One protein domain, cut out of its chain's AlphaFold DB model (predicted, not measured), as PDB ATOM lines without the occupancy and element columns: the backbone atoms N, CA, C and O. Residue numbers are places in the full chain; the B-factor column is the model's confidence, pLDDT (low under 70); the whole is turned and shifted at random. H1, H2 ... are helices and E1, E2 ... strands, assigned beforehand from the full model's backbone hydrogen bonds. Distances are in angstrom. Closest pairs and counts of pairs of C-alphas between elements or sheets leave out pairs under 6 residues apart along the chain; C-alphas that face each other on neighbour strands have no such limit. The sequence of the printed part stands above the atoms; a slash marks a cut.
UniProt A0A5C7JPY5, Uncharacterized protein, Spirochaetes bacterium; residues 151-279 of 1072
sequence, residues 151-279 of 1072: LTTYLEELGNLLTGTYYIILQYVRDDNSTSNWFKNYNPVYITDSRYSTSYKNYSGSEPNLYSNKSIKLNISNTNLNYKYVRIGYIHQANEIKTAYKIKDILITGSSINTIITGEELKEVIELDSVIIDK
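What this domain is: This is residues 151 to 279 of the 1072 residues of an uncharacterized protein of Spirochaetes bacterium (UniProt A0A5C7JPY5). Two sheets stand partly face to face with their strands crossed, a sandwich in which the small sheet E1, E4, E7 covers part of a larger, strongly twisted sheet built on the long strands E2, E5 and E6, with short E3 and E8 at its edges. The short helix H1 sits on the larger sheet near the end of the printed part, and the long links 174 to 188 and 192 to 214 reach to the two far ends of the longest axis. The printed part has 129 residues, with eight strands and then one helix along the chain, E1 E2 E3 E4 E5 E6 E7 E8 H1. Both sheets are antiparallel, in the orders E3 - E2 - E5 - E6 - E8 and E1 - E4 - E7; the class is mostly strand, though only 61 residues, under half, are in named elements. The whole is compact, with a radius of gyration of the C-alphas of 15.2 A, yet elongated, spanning 50 by 30 by 24 A.

How they stand to each other: Start at E1, residues 151 to 156, an edge strand antiparallel to E4, residues 215 to 221; look at N 154 and O 217, 2.9 A apart. On the other side of E4, find E7, residues 256 to 261, also antiparallel, with N 218 and O 259 at 2.8 A. Go next to E2, residues 164 to 173, in the larger sheet, which forms a hairpin with E3, residues 189 to 191; N 166 and O 189 are 2.8 A apart. E2 is antiparallel to E5, residues 229 to 238, at 159 degrees between directions, with N 169 and O 233 at 3.0 A. E5 forms a hairpin with E6, residues 241 to 251, where N 234 and O 245 are 2.9 A apart. E6 is also antiparallel to its neighbour E8, residues 268 to 270, an edge strand of the larger sheet, with N 246 and O 268 at 2.9 A. The two sheets are a sandwich, two sheets face to face: the facing parts are 9.7 A centre to centre, their best planes are 29 degrees apart, and their strands cross at 45 degrees. E5 and E7 are near each other, as are E6 and E7, while E2 and E4 are apart. H1, residues 272 to 276, is on the larger sheet at a height of 8.6 A, only just over E5 with 3 of its C-alphas; its closest C-alpha pair with E6 is Ala 244 and Leu 272, 5.6 A. In H1 every O i to N i+4 pair is within hydrogen-bond range.

Where its parts are: Find C-alpha 151 at (-27.461, -54.343, -42.657), where E1 begins, and follow it for 16.0 A to residue 156. E2 runs 28.3 A from 164 to 173, and E3 takes 189 to 191, 6.5 A. E4 covers 19.4 A from 215 to 221. E5 spans 29.0 A from 229 to 238, and E6, the longest strand, starts at C-alpha 241 at (-29.711, -42.959, -63.841) and runs 31.3 A to 251. E7 runs 16.7 A from 256 to 261, E8 spans 6.3 A from 268 to 270, and H1, also 6.3 A, ends at C-alpha 276 at (-17.924, -44.478, -54.922).

The domain as a whole: The two C-alphas farthest apart are those of Asp 176 and Lys 201, 51.9 A. The printed part has no cut. The links E2 to E3, of 15 residues, and E3 to E4, of 23, are long. The mean pLDDT of the printed part is 89.2, and no printed residue is under 70.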
ATOM      1  N   LEU A 151     -26.173 -54.925 -42.297       86.38
ATOM      2  CA  LEU A 151     -27.461 -54.343 -42.657       86.38
ATOM      3  C   LEU A 151     -28.408 -55.433 -43.153       86.38
ATOM      4  O   LEU A 151     -28.085 -56.165 -44.087       86.38
ATOM      5  N   THR A 152     -29.600 -55.475 -42.570       85.06
ATOM      6  CA  THR A 152     -30.744 -56.209 -43.113       85.06
ATOM      7  C   THR A 152     -31.855 -55.217 -43.429       85.06
ATOM      8  O   THR A 152     -32.151 -54.337 -42.617       85.06
ATOM      9  N   THR A 153     -32.460 -55.347 -44.605       86.31
ATOM     10  CA  THR A 153     -33.521 -54.455 -45.088       86.31
ATOM     11  C   THR A 153     -34.848 -55.190 -45.187       86.31
ATOM     12  O   THR A 153     -34.885 -56.326 -45.653       86.31
ATOM     13  N   TYR A 154     -35.933 -54.519 -44.814       84.88
ATOM     14  CA  TYR A 154     -37.304 -55.000 -44.973       84.88
ATOM     15  C   TYR A 154     -38.132 -53.918 -45.650       84.88
ATOM     16  O   TYR A 154     -37.897 -52.731 -45.427       84.88
ATOM     17  N   LEU A 155     -39.103 -54.316 -46.457       86.19
ATOM     18  CA  LEU A 155     -40.045 -53.383 -47.052       86.19
ATOM     19  C   LEU A 155     -41.304 -53.285 -46.178       86.19
ATOM     20  O   LEU A 155     -41.795 -54.284 -45.657       86.19
ATOM     21  N   GLU A 156     -41.817 -52.071 -45.998       87.00
ATOM     22  CA  GLU A 156     -43.064 -51.790 -45.279       87.00
ATOM     23  C   GLU A 156     -43.967 -50.878 -46.136       87.00
ATOM     24  O   GLU A 156     -43.502 -50.223 -47.067       87.00
ATOM     25  N   GLU A 157     -45.278 -50.838 -45.866       88.12
ATOM     26  CA  GLU A 157     -46.251 -50.018 -46.626       88.12
ATOM     27  C   GLU A 157     -46.628 -48.728 -45.902       88.12
ATOM     28  O   GLU A 157     -47.804 -48.434 -45.681       88.12
ATOM     29  N   LEU A 158     -45.614 -47.996 -45.450       86.00
ATOM     30  CA  LEU A 158     -45.772 -46.791 -44.641       86.00
ATOM     31  C   LEU A 158     -44.857 -45.673 -45.159       86.00
ATOM     32  O   LEU A 158     -44.112 -45.060 -44.395       86.00
ATOM     33  N   GLY A 159     -44.878 -45.433 -46.470       90.25
ATOM     34  CA  GLY A 159     -44.049 -44.411 -47.105       90.25
ATOM     35  C   GLY A 159     -44.553 -43.978 -48.476       90.25
ATOM     36  O   GLY A 159     -45.656 -44.332 -48.884       90.25
ATOM     37  N   ASN A 160     -43.726 -43.188 -49.147       94.12
ATOM     38  CA  ASN A 160     -43.962 -42.595 -50.454       94.12
ATOM     39  C   ASN A 160     -42.702 -42.660 -51.344       94.12
ATOM     40  O   ASN A 160     -42.369 -41.715 -52.064       94.12
ATOM     41  N   LEU A 161     -41.927 -43.748 -51.242       93.75
ATOM     42  CA  LEU A 161     -40.729 -43.931 -52.067       93.75
ATOM     43  C   LEU A 161     -41.081 -44.001 -53.552       93.75
ATOM     44  O   LEU A 161     -42.139 -44.503 -53.929       93.75
ATOM     45  N   LEU A 162     -40.170 -43.534 -54.400       94.69
ATOM     46  CA  LEU A 162     -40.325 -43.671 -55.841       94.69
ATOM     47  C   LEU A 162     -40.009 -45.107 -56.267       94.69
ATOM     48  O   LEU A 162     -39.168 -45.779 -55.676       94.69
ATOM     49  N   THR A 163     -40.663 -45.584 -57.312       93.62
ATOM     50  CA  THR A 163     -40.387 -46.893 -57.900       93.62
ATOM     51  C   THR A 163     -39.012 -46.904 -58.573       93.62
ATOM     52  O   THR A 163     -38.550 -45.901 -59.132       93.62
ATOM     53  N   GLY A 164     -38.329 -48.044 -58.492       92.25
ATOM     54  CA  GLY A 164     -36.952 -48.218 -58.962       92.25
ATOM     55  C   GLY A 164     -36.108 -49.016 -57.973       92.25
ATOM     56  O   GLY A 164     -36.644 -49.725 -57.118       92.25
ATOM     57  N   THR A 165     -34.788 -48.890 -58.080       92.12
ATOM     58  CA  THR A 165     -33.836 -49.678 -57.285       92.12
ATOM     59  C   THR A 165     -33.058 -48.800 -56.322       92.12
ATOM     60  O   THR A 165     -32.546 -47.749 -56.700       92.12
ATOM     61  N   TYR A 166     -32.957 -49.235 -55.069       92.94
ATOM     62  CA  TYR A 166     -32.302 -48.506 -53.992       92.94
ATOM     63  C   TYR A 166     -31.078 -49.269 -53.495       92.94
ATOM     64  O   TYR A 166     -31.187 -50.398 -53.020       92.94
ATOM     65  N   TYR A 167     -29.915 -48.627 -53.543       92.06
ATOM     66  CA  TYR A 167     -28.697 -49.111 -52.896       92.06
ATOM     67  C   TYR A 167     -28.514 -48.354 -51.590       92.06
ATOM     68  O   TYR A 167     -28.212 -47.161 -51.604       92.06
ATOM     69  N   ILE A 168     -28.711 -49.026 -50.458       92.31
ATOM     70  CA  ILE A 168     -28.494 -48.397 -49.154       92.31
ATOM     71  C   ILE A 168     -26.996 -48.188 -48.943       92.31
ATOM     72  O   ILE A 168     -26.194 -49.089 -49.191       92.31
ATOM     73  N   ILE A 169     -26.629 -47.000 -48.468       93.56
ATOM     74  CA  ILE A 169     -25.257 -46.647 -48.111       93.56
ATOM     75  C   ILE A 169     -25.226 -46.110 -46.683       93.56
ATOM     76  O   ILE A 169     -26.108 -45.362 -46.257       93.56
ATOM     77  N   LEU A 170     -24.206 -46.503 -45.926       93.75
ATOM     78  CA  LEU A 170     -24.042 -46.114 -44.524       93.75
ATOM     79  C   LEU A 170     -22.689 -45.438 -44.327       93.75
ATOM     80  O   LEU A 170     -21.713 -45.820 -44.960       93.75
ATOM     81  N   GLN A 171     -22.603 -44.467 -43.427       93.69
ATOM     82  CA  GLN A 171     -21.347 -43.799 -43.086       93.69
ATOM     83  C   GLN A 171     -21.319 -43.507 -41.588       93.69
ATOM     84  O   GLN A 171     -22.334 -43.128 -41.012       93.69
ATOM     85  N   TYR A 172     -20.175 -43.670 -40.929       93.38
ATOM     86  CA  TYR A 172     -20.044 -43.254 -39.535       93.38
ATOM     87  C   TYR A 172     -19.644 -41.783 -39.421       93.38
ATOM     88  O   TYR A 172     -18.834 -41.295 -40.211       93.38
ATOM     89  N   VAL A 173     -20.173 -41.104 -38.400       92.81
ATOM     90  CA  VAL A 173     -19.892 -39.694 -38.084       92.81
ATOM     91  C   VAL A 173     -19.404 -39.573 -36.637       92.81
ATOM     92  O   VAL A 173     -19.983 -40.168 -35.721       92.81
ATOM     93  N   ARG A 174     -18.320 -38.822 -36.425       87.75
ATOM     94  CA  ARG A 174     -17.713 -38.572 -35.105       87.75
ATOM     95  C   ARG A 174     -18.315 -37.356 -34.393       87.75
ATOM     96  O   ARG A 174     -19.128 -36.627 -34.951       87.75
ATOM     97  N   ASP A 175     -17.864 -37.127 -33.157       82.94
ATOM     98  CA  ASP A 175     -18.194 -35.941 -32.353       82.94
ATOM     99  C   ASP A 175     -17.765 -34.619 -33.027       82.94
ATOM    100  O   ASP A 175     -18.413 -33.597 -32.819       82.94
ATOM    101  N   ASP A 176     -16.706 -34.644 -33.847       80.06
ATOM    102  CA  ASP A 176     -16.172 -33.500 -34.607       80.06
ATOM    103  C   ASP A 176     -16.683 -33.434 -36.062       80.06
ATOM    104  O   ASP A 176     -16.034 -32.846 -36.931       80.06
ATOM    105  N   ASN A 177     -17.814 -34.098 -36.336       86.00
ATOM    106  CA  ASN A 177     -18.479 -34.230 -37.641       86.00
ATOM    107  C   ASN A 177     -17.642 -34.848 -38.773       86.00
ATOM    108  O   ASN A 177     -18.135 -34.979 -39.896       86.00
ATOM    109  N   SER A 178     -16.408 -35.278 -38.504       86.44
ATOM    110  CA  SER A 178     -15.620 -36.026 -39.480       86.44
ATOM    111  C   SER A 178     -16.228 -37.409 -39.727       86.44
ATOM    112  O   SER A 178     -16.906 -37.983 -38.865       86.44
ATOM    113  N   THR A 179     -16.000 -37.951 -40.923       90.44
ATOM    114  CA  THR A 179     -16.728 -39.135 -41.397       90.44
ATOM    115  C   THR A 179     -15.820 -40.260 -41.882       90.44
ATOM    116  O   THR A 179     -14.711 -40.012 -42.358       90.44
ATOM    117  N   SER A 180     -16.290 -41.505 -41.774       90.88
ATOM    118  CA  SER A 180     -15.653 -42.667 -42.412       90.88
ATOM    119  C   SER A 180     -15.903 -42.692 -43.927       90.88
ATOM    120  O   SER A 180     -16.589 -41.827 -44.479       90.88
ATOM    121  N   ASN A 181     -15.405 -43.727 -44.604       88.62
ATOM    122  CA  ASN A 181     -15.879 -44.086 -45.944       88.62
ATOM    123  C   ASN A 181     -17.360 -44.477 -45.927       88.62
ATOM    124  O   ASN A 181     -17.896 -44.867 -44.882       88.62
ATOM    125  N   TRP A 182     -17.999 -44.379 -47.092       90.38
ATOM    126  CA  TRP A 182     -19.331 -44.922 -47.316       90.38
ATOM    127  C   TRP A 182     -19.259 -46.442 -47.476       90.38
ATOM    128  O   TRP A 182     -18.553 -46.969 -48.334       90.38
ATOM    129  N   PHE A 183     -20.024 -47.160 -46.666       89.12
ATOM    130  CA  PHE A 183     -20.239 -48.592 -46.803       89.12
ATOM    131  C   PHE A 183     -21.344 -48.833 -47.826       89.12
ATOM    132  O   PHE A 183     -22.475 -48.387 -47.635       89.12
ATOM    133  N   LYS A 184     -20.999 -49.536 -48.907       87.50
ATOM    134  CA  LYS A 184     -21.836 -49.707 -50.107       87.50
ATOM    135  C   LYS A 184     -21.973 -51.156 -50.572       87.50
ATOM    136  O   LYS A 184     -22.454 -51.398 -51.666       87.50
ATOM    137  N   ASN A 185     -21.569 -52.125 -49.752       79.81
ATOM    138  CA  ASN A 185     -21.531 -53.551 -50.106       79.81
ATOM    139  C   ASN A 185     -22.850 -54.291 -49.786       79.81
ATOM    140  O   ASN A 185     -22.842 -55.497 -49.565       79.81
ATOM    141  N   TYR A 186     -23.973 -53.578 -49.699       84.62
ATOM    142  CA  TYR A 186     -25.267 -54.154 -49.320       84.62
ATOM    143  C   TYR A 186     -26.098 -54.539 -50.545       84.62
ATOM    144  O   TYR A 186     -25.872 -54.036 -51.648       84.62
ATOM    145  N   ASN A 187     -27.067 -55.434 -50.361       80.44
ATOM    146  CA  ASN A 187     -27.952 -55.829 -51.450       80.44
ATOM    147  C   ASN A 187     -28.863 -54.669 -51.895       80.44
ATOM    148  O   ASN A 187     -29.323 -53.896 -51.050       80.44
ATOM    149  N   PRO A 188     -29.115 -54.533 -53.210       86.94
ATOM    150  CA  PRO A 188     -30.102 -53.594 -53.723       86.94
ATOM    151  C   PRO A 188     -31.510 -53.983 -53.267       86.94
ATOM    152  O   PRO A 188     -31.816 -55.163 -53.090       86.94
ATOM    153  N   VAL A 189     -32.369 -52.980 -53.120       88.50
ATOM    154  CA  VAL A 189     -33.776 -53.130 -52.744       88.50
ATOM    155  C   VAL A 189     -34.648 -52.625 -53.893       88.50
ATOM    156  O   VAL A 189     -34.516 -51.474 -54.308       88.50
ATOM    157  N   TYR A 190     -35.539 -53.472 -54.406       88.50
ATOM    158  CA  TYR A 190     -36.456 -53.121 -55.496       88.50
ATOM    159  C   TYR A 190     -37.779 -52.569 -54.947       88.50
ATOM    160  O   TYR A 190     -38.424 -53.222 -54.126       88.50
ATOM    161  N   ILE A 191     -38.190 -51.384 -55.409       90.12
ATOM    162  CA  ILE A 191     -39.425 -50.700 -54.998       90.12
ATOM    163  C   ILE A 191     -40.451 -50.703 -56.136       90.12
ATOM    164  O   ILE A 191     -40.176 -50.239 -57.250       90.12
ATOM    165  N   THR A 192     -41.654 -51.193 -55.832       89.19
ATOM    166  CA  THR A 192     -42.818 -51.244 -56.731       89.19
ATOM    167  C   THR A 192     -43.995 -50.468 -56.141       89.19
ATOM    168  O   THR A 192     -44.029 -50.201 -54.940       89.19
ATOM    169  N   ASP A 193     -44.978 -50.122 -56.972       89.19
ATOM    170  CA  ASP A 193     -46.225 -49.467 -56.545       89.19
ATOM    171  C   ASP A 193     -47.298 -50.450 -56.023       89.19
ATOM    172  O   ASP A 193     -48.334 -50.036 -55.494       89.19
ATOM    173  N   SER A 194     -47.051 -51.758 -56.136       85.38
ATOM    174  CA  SER A 194     -48.009 -52.806 -55.785       85.38
ATOM    175  C   SER A 194     -48.147 -53.008 -54.276       85.38
ATOM    176  O   SER A 194     -47.164 -53.129 -53.537       85.38
ATOM    177  N   ARG A 195     -49.390 -53.135 -53.791       83.00
ATOM    178  CA  ARG A 195     -49.665 -53.316 -52.354       83.00
ATOM    179  C   ARG A 195     -49.471 -54.759 -51.889       83.00
ATOM    180  O   ARG A 195     -49.783 -55.667 -52.648       83.00
ATOM    181  N   TYR A 196     -49.059 -55.032 -50.649       77.56
ATOM    182  CA  TYR A 196     -48.951 -56.414 -50.138       77.56
ATOM    183  C   TYR A 196     -50.294 -57.115 -50.021       77.56
ATOM    184  O   TYR A 196     -50.355 -58.328 -50.176       77.56
ATOM    185  N   SER A 197     -51.372 -56.362 -49.826       77.25
ATOM    186  CA  SER A 197     -52.726 -56.913 -49.804       77.25
ATOM    187  C   SER A 197     -53.236 -57.378 -51.172       77.25
ATOM    188  O   SER A 197     -54.255 -58.066 -51.214       77.25
ATOM    189  N   THR A 198     -52.579 -57.032 -52.294       75.88
ATOM    190  CA  THR A 198     -52.981 -57.591 -53.598       75.88
ATOM    191  C   THR A 198     -52.717 -59.100 -53.634       75.88
ATOM    192  O   THR A 198     -51.849 -59.600 -52.920       75.88
ATOM    193  N   SER A 199     -53.451 -59.855 -54.445       75.25
ATOM    194  CA  SER A 199     -53.114 -61.264 -54.676       75.25
ATOM    195  C   SER A 199     -51.719 -61.384 -55.304       75.25
ATOM    196  O   SER A 199     -51.227 -60.426 -55.900       75.25
ATOM    197  N   TYR A 200     -51.089 -62.559 -55.195       74.06
ATOM    198  CA  TYR A 200     -49.819 -62.862 -55.872       74.06
ATOM    199  C   TYR A 200     -49.872 -62.501 -57.366       74.06
ATOM    200  O   TYR A 200     -49.030 -61.758 -57.850       74.06
ATOM    201  N   LYS A 201     -50.947 -62.920 -58.046       72.25
ATOM    202  CA  LYS A 201     -51.214 -62.632 -59.462       72.25
ATOM    203  C   LYS A 201     -51.159 -61.133 -59.787       72.25
ATOM    204  O   LYS A 201     -50.593 -60.739 -60.798       72.25
ATOM    205  N   ASN A 202     -51.686 -60.294 -58.894       76.19
ATOM    206  CA  ASN A 202     -51.830 -58.851 -59.102       76.19
ATOM    207  C   ASN A 202     -50.717 -58.030 -58.438       76.19
ATOM    208  O   ASN A 202     -50.889 -56.828 -58.221       76.19
ATOM    209  N   TYR A 203     -49.620 -58.654 -58.018       80.81
ATOM    210  CA  TYR A 203     -48.445 -57.920 -57.577       80.81
ATOM    211  C   TYR A 203     -47.436 -57.880 -58.705       80.81
ATOM    212  O   TYR A 203     -46.946 -58.909 -59.158       80.81
ATOM    213  N   SER A 204     -47.155 -56.671 -59.161       85.12
ATOM    214  CA  SER A 204     -46.336 -56.412 -60.330       85.12
ATOM    215  C   SER A 204     -45.211 -55.441 -59.992       85.12
ATOM    216  O   SER A 204     -45.175 -54.824 -58.919       85.12
ATOM    217  N   GLY A 205     -44.295 -55.275 -60.941       88.50
ATOM    218  CA  GLY A 205     -43.458 -54.082 -60.971       88.50
ATOM    219  C   GLY A 205     -44.260 -52.844 -61.371       88.50
ATOM    220  O   GLY A 205     -45.491 -52.820 -61.321       88.50
ATOM    221  N   SER A 206     -43.537 -51.821 -61.807       89.81
ATOM    222  CA  SER A 206     -44.094 -50.539 -62.233       89.81
ATOM    223  C   SER A 206     -43.123 -49.792 -63.144       89.81
ATOM    224  O   SER A 206     -41.924 -50.095 -63.167       89.81
ATOM    225  N   GLU A 207     -43.628 -48.779 -63.848       90.94
ATOM    226  CA  GLU A 207     -42.782 -47.779 -64.507       90.94
ATOM    227  C   GLU A 207     -41.860 -47.097 -63.476       90.94
ATOM    228  O   GLU A 207     -42.243 -46.954 -62.309       90.94
ATOM    229  N   PRO A 208     -40.644 -46.683 -63.869       91.38
ATOM    230  CA  PRO A 208     -39.716 -45.984 -62.981       91.38
ATOM    231  C   PRO A 208     -40.236 -44.599 -62.570       91.38
ATOM    232  O   PRO A 208     -40.918 -43.928 -63.341       91.38
ATOM    233  N   ASN A 209     -39.839 -44.131 -61.380       92.56
ATOM    234  CA  ASN A 209     -40.184 -42.809 -60.829       92.56
ATOM    235  C   ASN A 209     -41.681 -42.558 -60.562       92.56
ATOM    236  O   ASN A 209     -42.114 -41.406 -60.498       92.56
ATOM    237  N   LEU A 210     -42.475 -43.605 -60.352       92.50
ATOM    238  CA  LEU A 210     -43.832 -43.476 -59.827       92.50
ATOM    239  C   LEU A 210     -43.811 -43.447 -58.299       92.50
ATOM    240  O   LEU A 210     -42.985 -44.096 -57.670       92.50
ATOM    241  N   TYR A 211     -44.735 -42.717 -57.684       92.25
ATOM    242  CA  TYR A 211     -44.911 -42.771 -56.234       92.25
ATOM    243  C   TYR A 211     -45.480 -44.131 -55.813       92.25
ATOM    244  O   TYR A 211     -46.518 -44.560 -56.321       92.25
ATOM    245  N   SER A 212     -44.804 -44.804 -54.883       92.19
ATOM    246  CA  SER A 212     -45.275 -46.039 -54.246       92.19
ATOM    247  C   SER A 212     -45.826 -45.754 -52.850       92.19
ATOM    248  O   SER A 212     -45.672 -44.660 -52.329       92.19
ATOM    249  N   ASN A 213     -46.427 -46.748 -52.199       90.44
ATOM    250  CA  ASN A 213     -46.774 -46.684 -50.775       90.44
ATOM    251  C   ASN A 213     -45.673 -47.269 -49.864       90.44
ATOM    252  O   ASN A 213     -45.955 -47.622 -48.716       90.44
ATOM    253  N   LYS A 214     -44.453 -47.462 -50.385       89.94
ATOM    254  CA  LYS A 214     -43.404 -48.252 -49.733       89.94
ATOM    255  C   LYS A 214     -42.436 -47.409 -48.919       89.94
ATOM    256  O   LYS A 214     -42.153 -46.252 -49.231       89.94
ATOM    257  N   SER A 215     -41.878 -48.054 -47.906       92.69
ATOM    258  CA  SER A 215     -40.758 -47.606 -47.092       92.69
ATOM    259  C   SER A 215     -39.751 -48.749 -46.913       92.69
ATOM    260  O   SER A 215     -40.101 -49.925 -47.020       92.69
ATOM    261  N   ILE A 216     -38.486 -48.414 -46.655       92.12
ATOM    262  CA  ILE A 216     -37.415 -49.386 -46.401       92.12
ATOM    263  C   ILE A 216     -37.026 -49.298 -44.930       92.12
ATOM    264  O   ILE A 216     -36.430 -48.316 -44.482       92.12
ATOM    265  N   LYS A 217     -37.330 -50.342 -44.170       92.06
ATOM    266  CA  LYS A 217     -36.858 -50.517 -42.801       92.06
ATOM    267  C   LYS A 217     -35.459 -51.109 -42.795       92.06
ATOM    268  O   LYS A 217     -35.184 -52.102 -43.461       92.06
ATOM    269  N   LEU A 218     -34.584 -50.496 -42.012       93.12
ATOM    270  CA  LEU A 218     -33.183 -50.849 -41.864       93.12
ATOM    271  C   LEU A 218     -32.941 -51.377 -40.455       93.12
ATOM    272  O   LEU A 218     -33.176 -50.660 -39.481       93.12
ATOM    273  N   ASN A 219     -32.399 -52.588 -40.366       91.56
ATOM    274  CA  ASN A 219     -31.853 -53.150 -39.138       91.56
ATOM    275  C   ASN A 219     -30.329 -53.183 -39.271       91.56
ATOM    276  O   ASN A 219     -29.768 -54.008 -39.997       91.56
ATOM    277  N   ILE A 220     -29.662 -52.254 -38.592       91.88
ATOM    278  CA  ILE A 220     -28.212 -52.078 -38.624       91.88
ATOM    279  C   ILE A 220     -27.642 -52.705 -37.358       91.88
ATOM    280  O   ILE A 220     -28.035 -52.323 -36.263       91.88
ATOM    281  N   SER A 221     -26.705 -53.639 -37.481       89.25
ATOM    282  CA  SER A 221     -26.074 -54.304 -36.334       89.25
ATOM    283  C   SER A 221     -24.549 -54.303 -36.432       89.25
ATOM    284  O   SER A 221     -23.981 -53.979 -37.475       89.25
ATOM    285  N   ASN A 222     -23.879 -54.642 -35.328       86.06
ATOM    286  CA  ASN A 222     -22.422 -54.564 -35.184       86.06
ATOM    287  C   ASN A 222     -21.878 -53.140 -35.424       86.06
ATOM    288  O   ASN A 222     -20.901 -52.929 -36.144       86.06
ATOM    289  N   THR A 223     -22.558 -52.137 -34.864       88.62
ATOM    290  CA  THR A 223     -22.160 -50.730 -34.982       88.62
ATOM    291  C   THR A 223     -20.903 -50.415 -34.162       88.62
ATOM    292  O   THR A 223     -20.727 -50.886 -33.039       88.62
ATOM    293  N   ASN A 224     -20.018 -49.578 -34.715       87.19
ATOM    294  CA  ASN A 224     -18.791 -49.160 -34.039       87.19
ATOM    295  C   ASN A 224     -19.063 -48.045 -33.014       87.19
ATOM    296  O   ASN A 224     -19.349 -46.906 -33.379       87.19
ATOM    297  N   LEU A 225     -18.902 -48.366 -31.728       87.31
ATOM    298  CA  LEU A 225     -19.167 -47.461 -30.601       87.31
ATOM    299  C   LEU A 225     -18.155 -46.306 -30.453       87.31
ATOM    300  O   LEU A 225     -18.326 -45.452 -29.586       87.31
ATOM    301  N   ASN A 226     -17.093 -46.260 -31.266       86.25
ATOM    302  CA  ASN A 226     -16.175 -45.113 -31.298       86.25
ATOM    303  C   ASN A 226     -16.749 -43.904 -32.053       86.25
ATOM    304  O   ASN A 226     -16.187 -42.812 -31.964       86.25
ATOM    305  N   TYR A 227     -17.838 -44.098 -32.799       89.62
ATOM    306  CA  TYR A 227     -18.517 -43.056 -33.561       89.62
ATOM    307  C   TYR A 227     -19.806 -42.625 -32.857       89.62
ATOM    308  O   TYR A 227     -20.407 -43.394 -32.107       89.62
ATOM    309  N   LYS A 228     -20.229 -41.379 -33.092       90.38
ATOM    310  CA  LYS A 228     -21.410 -40.791 -32.453       90.38
ATOM    311  C   LYS A 228     -22.685 -41.116 -33.222       90.38
ATOM    312  O   LYS A 228     -23.700 -41.444 -32.610       90.38
ATOM    313  N   TYR A 229     -22.631 -41.046 -34.553       94.31
ATOM    314  CA  TYR A 229     -23.785 -41.291 -35.414       94.31
ATOM    315  C   TYR A 229     -23.492 -42.308 -36.519       94.31
ATOM    316  O   TYR A 229     -22.359 -42.429 -36.993       94.31
ATOM    317  N   VAL A 230     -24.548 -42.986 -36.974       95.12
ATOM    318  CA  VAL A 230     -24.606 -43.595 -38.308       95.12
ATOM    319  C   VAL A 230     -25.425 -42.679 -39.205       95.12
ATOM    320  O   VAL A 230     -26.603 -42.433 -38.947       95.12
ATOM    321  N   ARG A 231     -24.799 -42.186 -40.265       95.06
ATOM    322  CA  ARG A 231     -25.437 -41.464 -41.359       95.06
ATOM    323  C   ARG A 231     -26.038 -42.448 -42.348       95.06
ATOM    324  O   ARG A 231     -25.354 -43.361 -42.814       95.06
ATOM    325  N   ILE A 232     -27.305 -42.225 -42.673       95.44
ATOM    326  CA  ILE A 232     -28.063 -43.020 -43.636       95.44
ATOM    327  C   ILE A 232     -28.128 -42.273 -44.967       95.44
ATOM    328  O   ILE A 232     -28.497 -41.094 -45.010       95.44
ATOM    329  N   GLY A 233     -27.812 -42.972 -46.050       95.06
ATOM    330  CA  GLY A 233     -28.043 -42.522 -47.414       95.06
ATOM    331  C   GLY A 233     -28.542 -43.657 -48.301       95.06
ATOM    332  O   GLY A 233     -28.586 -44.823 -47.897       95.06
ATOM    333  N   TYR A 234     -28.910 -43.315 -49.528       94.88
ATOM    334  CA  TYR A 234     -29.200 -44.292 -50.572       94.88
ATOM    335  C   TYR A 234     -28.825 -43.750 -51.945       94.88
ATOM    336  O   TYR A 234     -28.817 -42.543 -52.171       94.88
ATOM    337  N   ILE A 235     -28.566 -44.655 -52.880       95.19
ATOM    338  CA  ILE A 235     -28.519 -44.351 -54.308       95.19
ATOM    339  C   ILE A 235     -29.805 -44.887 -54.917       95.19
ATOM    340  O   ILE A 235     -30.073 -46.083 -54.826       95.19
ATOM    341  N   HIS A 236     -30.599 -44.006 -55.513       94.69
ATOM    342  CA  HIS A 236     -31.793 -44.381 -56.263       94.69
ATOM    343  C   HIS A 236     -31.427 -44.477 -57.738       94.69
ATOM    344  O   HIS A 236     -30.880 -43.533 -58.311       94.69
ATOM    345  N   GLN A 237     -31.683 -45.644 -58.319       94.06
ATOM    346  CA  GLN A 237     -31.559 -45.903 -59.739       94.06
ATOM    347  C   GLN A 237     -32.954 -46.000 -60.351       94.06
ATOM    348  O   GLN A 237     -33.750 -46.861 -59.965       94.06
ATOM    349  N   ALA A 238     -33.215 -45.120 -61.310       92.38
ATOM    350  CA  ALA A 238     -34.420 -45.128 -62.120       92.38
ATOM    351  C   ALA A 238     -34.064 -44.720 -63.553       92.38
ATOM    352  O   ALA A 238     -33.358 -43.728 -63.749       92.38
ATOM    353  N   ASN A 239     -34.541 -45.471 -64.550       88.31
ATOM    354  CA  ASN A 239     -34.142 -45.302 -65.953       88.31
ATOM    355  C   ASN A 239     -32.611 -45.373 -66.137       88.31
ATOM    356  O   ASN A 239     -32.054 -44.553 -66.859       88.31
ATOM    357  N   GLU A 240     -31.922 -46.296 -65.448       85.44
ATOM    358  CA  GLU A 240     -30.442 -46.405 -65.405       85.44
ATOM    359  C   GLU A 240     -29.679 -45.207 -64.817       85.44
ATOM    360  O   GLU A 240     -28.457 -45.273 -64.660       85.44
ATOM    361  N   ILE A 241     -30.357 -44.128 -64.434       90.69
ATOM    362  CA  ILE A 241     -29.711 -42.959 -63.841       90.69
ATOM    363  C   ILE A 241     -29.600 -43.177 -62.335       90.69
ATOM    364  O   ILE A 241     -30.605 -43.330 -61.644       90.69
ATOM    365  N   LYS A 242     -28.367 -43.166 -61.820       93.19
ATOM    366  CA  LYS A 242     -28.062 -43.278 -60.387       93.19
ATOM    367  C   LYS A 242     -27.949 -41.893 -59.759       93.19
ATOM    368  O   LYS A 242     -27.045 -41.137 -60.103       93.19
ATOM    369  N   THR A 243     -28.813 -41.594 -58.792       94.31
ATOM    370  CA  THR A 243     -28.743 -40.361 -57.991       94.31
ATOM    371  C   THR A 243     -28.524 -40.704 -56.523       94.31
ATOM    372  O   THR A 243     -29.278 -41.495 -55.953       94.31
ATOM    373  N   ALA A 244     -27.490 -40.132 -55.907       95.44
ATOM    374  CA  ALA A 244     -27.140 -40.383 -54.514       95.44
ATOM    375  C   ALA A 244     -27.760 -39.332 -53.583       95.44
ATOM    376  O   ALA A 244     -27.716 -38.131 -53.854       95.44
ATOM    377  N   TYR A 245     -28.308 -39.794 -52.461       95.19
ATOM    378  CA  TYR A 245     -28.952 -38.965 -51.454       95.19
ATOM    379  C   TYR A 245     -28.424 -39.283 -50.060       95.19
ATOM    380  O   TYR A 245     -28.260 -40.443 -49.675       95.19
ATOM    381  N   LYS A 246     -28.245 -38.232 -49.269       94.31
ATOM    382  CA  LYS A 246     -28.040 -38.279 -47.820       94.31
ATOM    383  C   LYS A 246     -29.356 -37.925 -47.129       94.31
ATOM    384  O   LYS A 246     -30.021 -36.979 -47.538       94.31
ATOM    385  N   ILE A 247     -29.721 -38.671 -46.083       92.81
ATOM    386  CA  ILE A 247     -30.975 -38.463 -45.339       92.81
ATOM    387  C   ILE A 247     -30.705 -37.843 -43.964       92.81
ATOM    388  O   ILE A 247     -30.930 -36.659 -43.748       92.81
ATOM    389  N   LYS A 248     -30.265 -38.662 -43.002       90.44
ATOM    390  CA  LYS A 248     -30.218 -38.294 -41.583       90.44
ATOM    391  C   LYS A 248     -29.102 -39.015 -40.843       90.44
ATOM    392  O   LYS A 248     -28.701 -40.115 -41.229       90.44
ATOM    393  N   ASP A 249     -28.688 -38.412 -39.737       94.38
ATOM    394  CA  ASP A 249     -27.713 -38.962 -38.801       94.38
ATOM    395  C   ASP A 249     -28.452 -39.521 -37.577       94.38
ATOM    396  O   ASP A 249     -29.250 -38.829 -36.944       94.38
ATOM    397  N   ILE A 250     -28.216 -40.794 -37.254       94.25
ATOM    398  CA  ILE A 250     -28.874 -41.503 -36.149       94.25
ATOM    399  C   ILE A 250     -27.861 -41.768 -35.046       94.25
ATOM    400  O   ILE A 250     -26.785 -42.301 -35.312       94.25
ATOM    401  N   LEU A 251     -28.202 -41.404 -33.807       94.25
ATOM    402  CA  LEU A 251     -27.322 -41.580 -32.651       94.25
ATOM    403  C   LEU A 251     -27.050 -43.065 -32.392       94.25
ATOM    404  O   LEU A 251     -27.979 -43.871 -32.322       94.25
ATOM    405  N   ILE A 252     -25.778 -43.413 -32.199       92.56
ATOM    406  CA  ILE A 252     -25.367 -44.759 -31.806       92.56
ATOM    407  C   ILE A 252     -25.587 -44.911 -30.301       92.56
ATOM    408  O   ILE A 252     -24.820 -44.394 -29.493       92.56
ATOM    409  N   THR A 253     -26.649 -45.618 -29.923       88.19
ATOM    410  CA  THR A 253     -26.982 -45.911 -28.517       88.19
ATOM    411  C   THR A 253     -26.548 -47.311 -28.077       88.19
ATOM    412  O   THR A 253     -26.463 -47.585 -26.882       88.19
ATOM    413  N   GLY A 254     -26.243 -48.196 -29.027       88.12
ATOM    414  CA  GLY A 254     -25.813 -49.571 -28.791       88.12
ATOM    415  C   GLY A 254     -25.305 -50.229 -30.073       88.12
ATOM    416  O   GLY A 254     -25.133 -49.555 -31.089       88.12
ATOM    417  N   SER A 255     -25.086 -51.547 -30.024       84.00
ATOM    418  CA  SER A 255     -24.573 -52.361 -31.141       84.00
ATOM    419  C   SER A 255     -25.597 -52.640 -32.251       84.00
ATOM    420  O   SER A 255     -25.253 -53.268 -33.254       84.00
ATOM    421  N   SER A 256     -26.851 -52.213 -32.069       89.62
ATOM    422  CA  SER A 256     -27.944 -52.378 -33.025       89.62
ATOM    423  C   SER A 256     -28.808 -51.118 -33.087       89.62
ATOM    424  O   SER A 256     -29.077 -50.497 -32.056       89.62
ATOM    425  N   ILE A 257     -29.224 -50.737 -34.293       91.69
ATOM    426  CA  ILE A 257     -30.027 -49.552 -34.602       91.69
ATOM    427  C   ILE A 257     -31.089 -49.959 -35.620       91.69
ATOM    428  O   ILE A 257     -30.762 -50.488 -36.680       91.69
ATOM    429  N   ASN A 258     -32.349 -49.643 -35.330       92.88
ATOM    430  CA  ASN A 258     -33.446 -49.813 -36.276       92.88
ATOM    431  C   ASN A 258     -33.936 -48.444 -36.742       92.88
ATOM    432  O   ASN A 258     -34.135 -47.535 -35.933       92.88
ATOM    433  N   THR A 259     -34.143 -48.289 -38.043       92.88
ATOM    434  CA  THR A 259     -34.720 -47.071 -38.617       92.88
ATOM    435  C   THR A 259     -35.531 -47.389 -39.862       92.88
ATOM    436  O   THR A 259     -35.530 -48.518 -40.336       92.88
ATOM    437  N   ILE A 260     -36.230 -46.396 -40.392       93.69
ATOM    438  CA  ILE A 260     -37.016 -46.508 -41.613       93.69
ATOM    439  C   ILE A 260     -36.713 -45.323 -42.529       93.69
ATOM    440  O   ILE A 260     -36.441 -44.219 -42.036       93.69
ATOM    441  N   ILE A 261     -36.715 -45.604 -43.832       94.62
ATOM    442  CA  ILE A 261     -36.689 -44.649 -44.937       94.62
ATOM    443  C   ILE A 261     -38.084 -44.646 -45.561       94.62
ATOM    444  O   ILE A 261     -38.482 -45.644 -46.161       94.62
ATOM    445  N   THR A 262     -38.831 -43.558 -45.426       93.12
ATOM    446  CA  THR A 262     -40.197 -43.428 -45.947       93.12
ATOM    447  C   THR A 262     -40.256 -42.729 -47.298       93.12
ATOM    448  O   THR A 262     -41.237 -42.903 -48.006       93.12
ATOM    449  N   GLY A 263     -39.234 -41.960 -47.679       89.00
ATOM    450  CA  GLY A 263     -39.220 -41.145 -48.899       89.00
ATOM    451  C   GLY A 263     -39.699 -39.706 -48.695       89.00
ATOM    452  O   GLY A 263     -39.453 -38.869 -49.561       89.00
ATOM    453  N   GLU A 264     -40.303 -39.418 -47.542       89.12
ATOM    454  CA  GLU A 264     -40.784 -38.089 -47.131       89.12
ATOM    455  C   GLU A 264     -39.754 -37.330 -46.281       89.12
ATOM    456  O   GLU A 264     -39.973 -36.188 -45.874       89.12
ATOM    457  N   GLU A 265     -38.622 -37.956 -45.959       88.69
ATOM    458  CA  GLU A 265     -37.572 -37.287 -45.209       88.69
ATOM    459  C   GLU A 265     -36.922 -36.159 -46.012       88.69
ATOM    460  O   GLU A 265     -36.723 -36.250 -47.227       88.69
ATOM    461  N   LEU A 266     -36.481 -35.123 -45.293       90.19
ATOM    462  CA  LEU A 266     -35.542 -34.157 -45.848       90.19
ATOM    463  C   LEU A 266     -34.291 -34.906 -46.315       90.19
ATOM    464  O   LEU A 266     -33.673 -35.650 -45.551       90.19
ATOM    465  N   LYS A 267     -33.947 -34.712 -47.585       92.75
ATOM    466  CA  LYS A 267     -32.817 -35.359 -48.242       92.75
ATOM    467  C   LYS A 267     -31.972 -34.333 -48.976       92.75
ATOM    468  O   LYS A 267     -32.488 -33.374 -49.544       92.75
ATOM    469  N   GLU A 268     -30.675 -34.573 -48.974       94.00
ATOM    470  CA  GLU A 268     -29.664 -33.759 -49.636       94.00
ATOM    471  C   GLU A 268     -29.063 -34.580 -50.780       94.00
ATOM    472  O   GLU A 268     -28.696 -35.741 -50.582       94.00
ATOM    473  N   VAL A 269     -28.992 -34.003 -51.980       93.62
ATOM    474  CA  VAL A 269     -28.314 -34.641 -53.117       93.62
ATOM    475  C   VAL A 269     -26.810 -34.580 -52.875       93.62
ATOM    476  O   VAL A 269     -26.283 -33.517 -52.556       93.62
ATOM    477  N   ILE A 270     -26.125 -35.710 -53.039       94.00
ATOM    478  CA  ILE A 270     -24.665 -35.799 -52.920       94.00
ATOM    479  C   ILE A 270     -24.057 -36.280 -54.237       94.00
ATOM    480  O   ILE A 270     -24.689 -37.015 -54.997       94.00
ATOM    481  N   GLU A 271     -22.816 -35.879 -54.511       90.94
ATOM    482  CA  GLU A 271     -22.097 -36.340 -55.699       90.94
ATOM    483  C   GLU A 271     -21.841 -37.846 -55.618       90.94
ATOM    484  O   GLU A 271     -21.305 -38.342 -54.622       90.94
ATOM    485  N   LEU A 272     -22.184 -38.576 -56.681       88.69
ATOM    486  CA  LEU A 272     -22.023 -40.028 -56.730       88.69
ATOM    487  C   LEU A 272     -20.553 -40.449 -56.549       88.69
ATOM    488  O   LEU A 272     -20.269 -41.406 -55.826       88.69
ATOM    489  N   ASP A 273     -19.615 -39.686 -57.110       86.25
ATOM    490  CA  ASP A 273     -18.176 -39.939 -56.983       86.25
ATOM    491  C   ASP A 273     -17.695 -39.867 -55.529       86.25
ATOM    492  O   ASP A 273     -16.840 -40.653 -55.127       86.25
ATOM    493  N   SER A 274     -18.294 -39.001 -54.702       83.75
ATOM    494  CA  SER A 274     -17.967 -38.905 -53.270       83.75
ATOM    495  C   SER A 274     -18.387 -40.140 -52.459       83.75
ATOM    496  O   SER A 274     -17.893 -40.359 -51.351       83.75
ATOM    497  N   VAL A 275     -19.302 -40.948 -53.006       87.56
ATOM    498  CA  VAL A 275     -19.772 -42.213 -52.424       87.56
ATOM    499  C   VAL A 275     -18.962 -43.397 -52.957       87.56
ATOM    500  O   VAL A 275     -18.633 -44.330 -52.215       87.56
ATOM    501  N   ILE A 276     -18.641 -43.385 -54.254       84.88
ATOM    502  CA  ILE A 276     -17.924 -44.478 -54.922       84.88
ATOM    503  C   ILE A 276     -16.424 -44.443 -54.599       84.88
ATOM    504  O   ILE A 276     -15.832 -45.504 -54.387       84.88
ATOM    505  N   ILE A 277     -15.810 -43.265 -54.510       81.50
ATOM    506  CA  ILE A 277     -14.377 -43.127 -54.238       81.50
ATOM    507  C   ILE A 277     -14.143 -43.088 -52.727       81.50
ATOM    508  O   ILE A 277     -14.593 -42.182 -52.029       81.50
ATOM    509  N   ASP A 278     -13.401 -44.072 -52.224       82.50
ATOM    510  CA  ASP A 278     -13.060 -44.160 -50.808       82.50
ATOM    511  C   ASP A 278     -11.968 -43.140 -50.423       82.50
ATOM    512  O   ASP A 278     -11.100 -42.759 -51.216       82.50
ATOM    513  N   LYS A 279     -11.990 -42.690 -49.163       84.69
ATOM    514  CA  LYS A 279     -10.931 -41.872 -48.560       84.69
ATOM    515  C   LYS A 279      -9.684 -42.720 -48.310       84.69
ATOM    516  O   LYS A 279      -9.765 -43.908 -47.992       84.69
TER     517      LYS A 279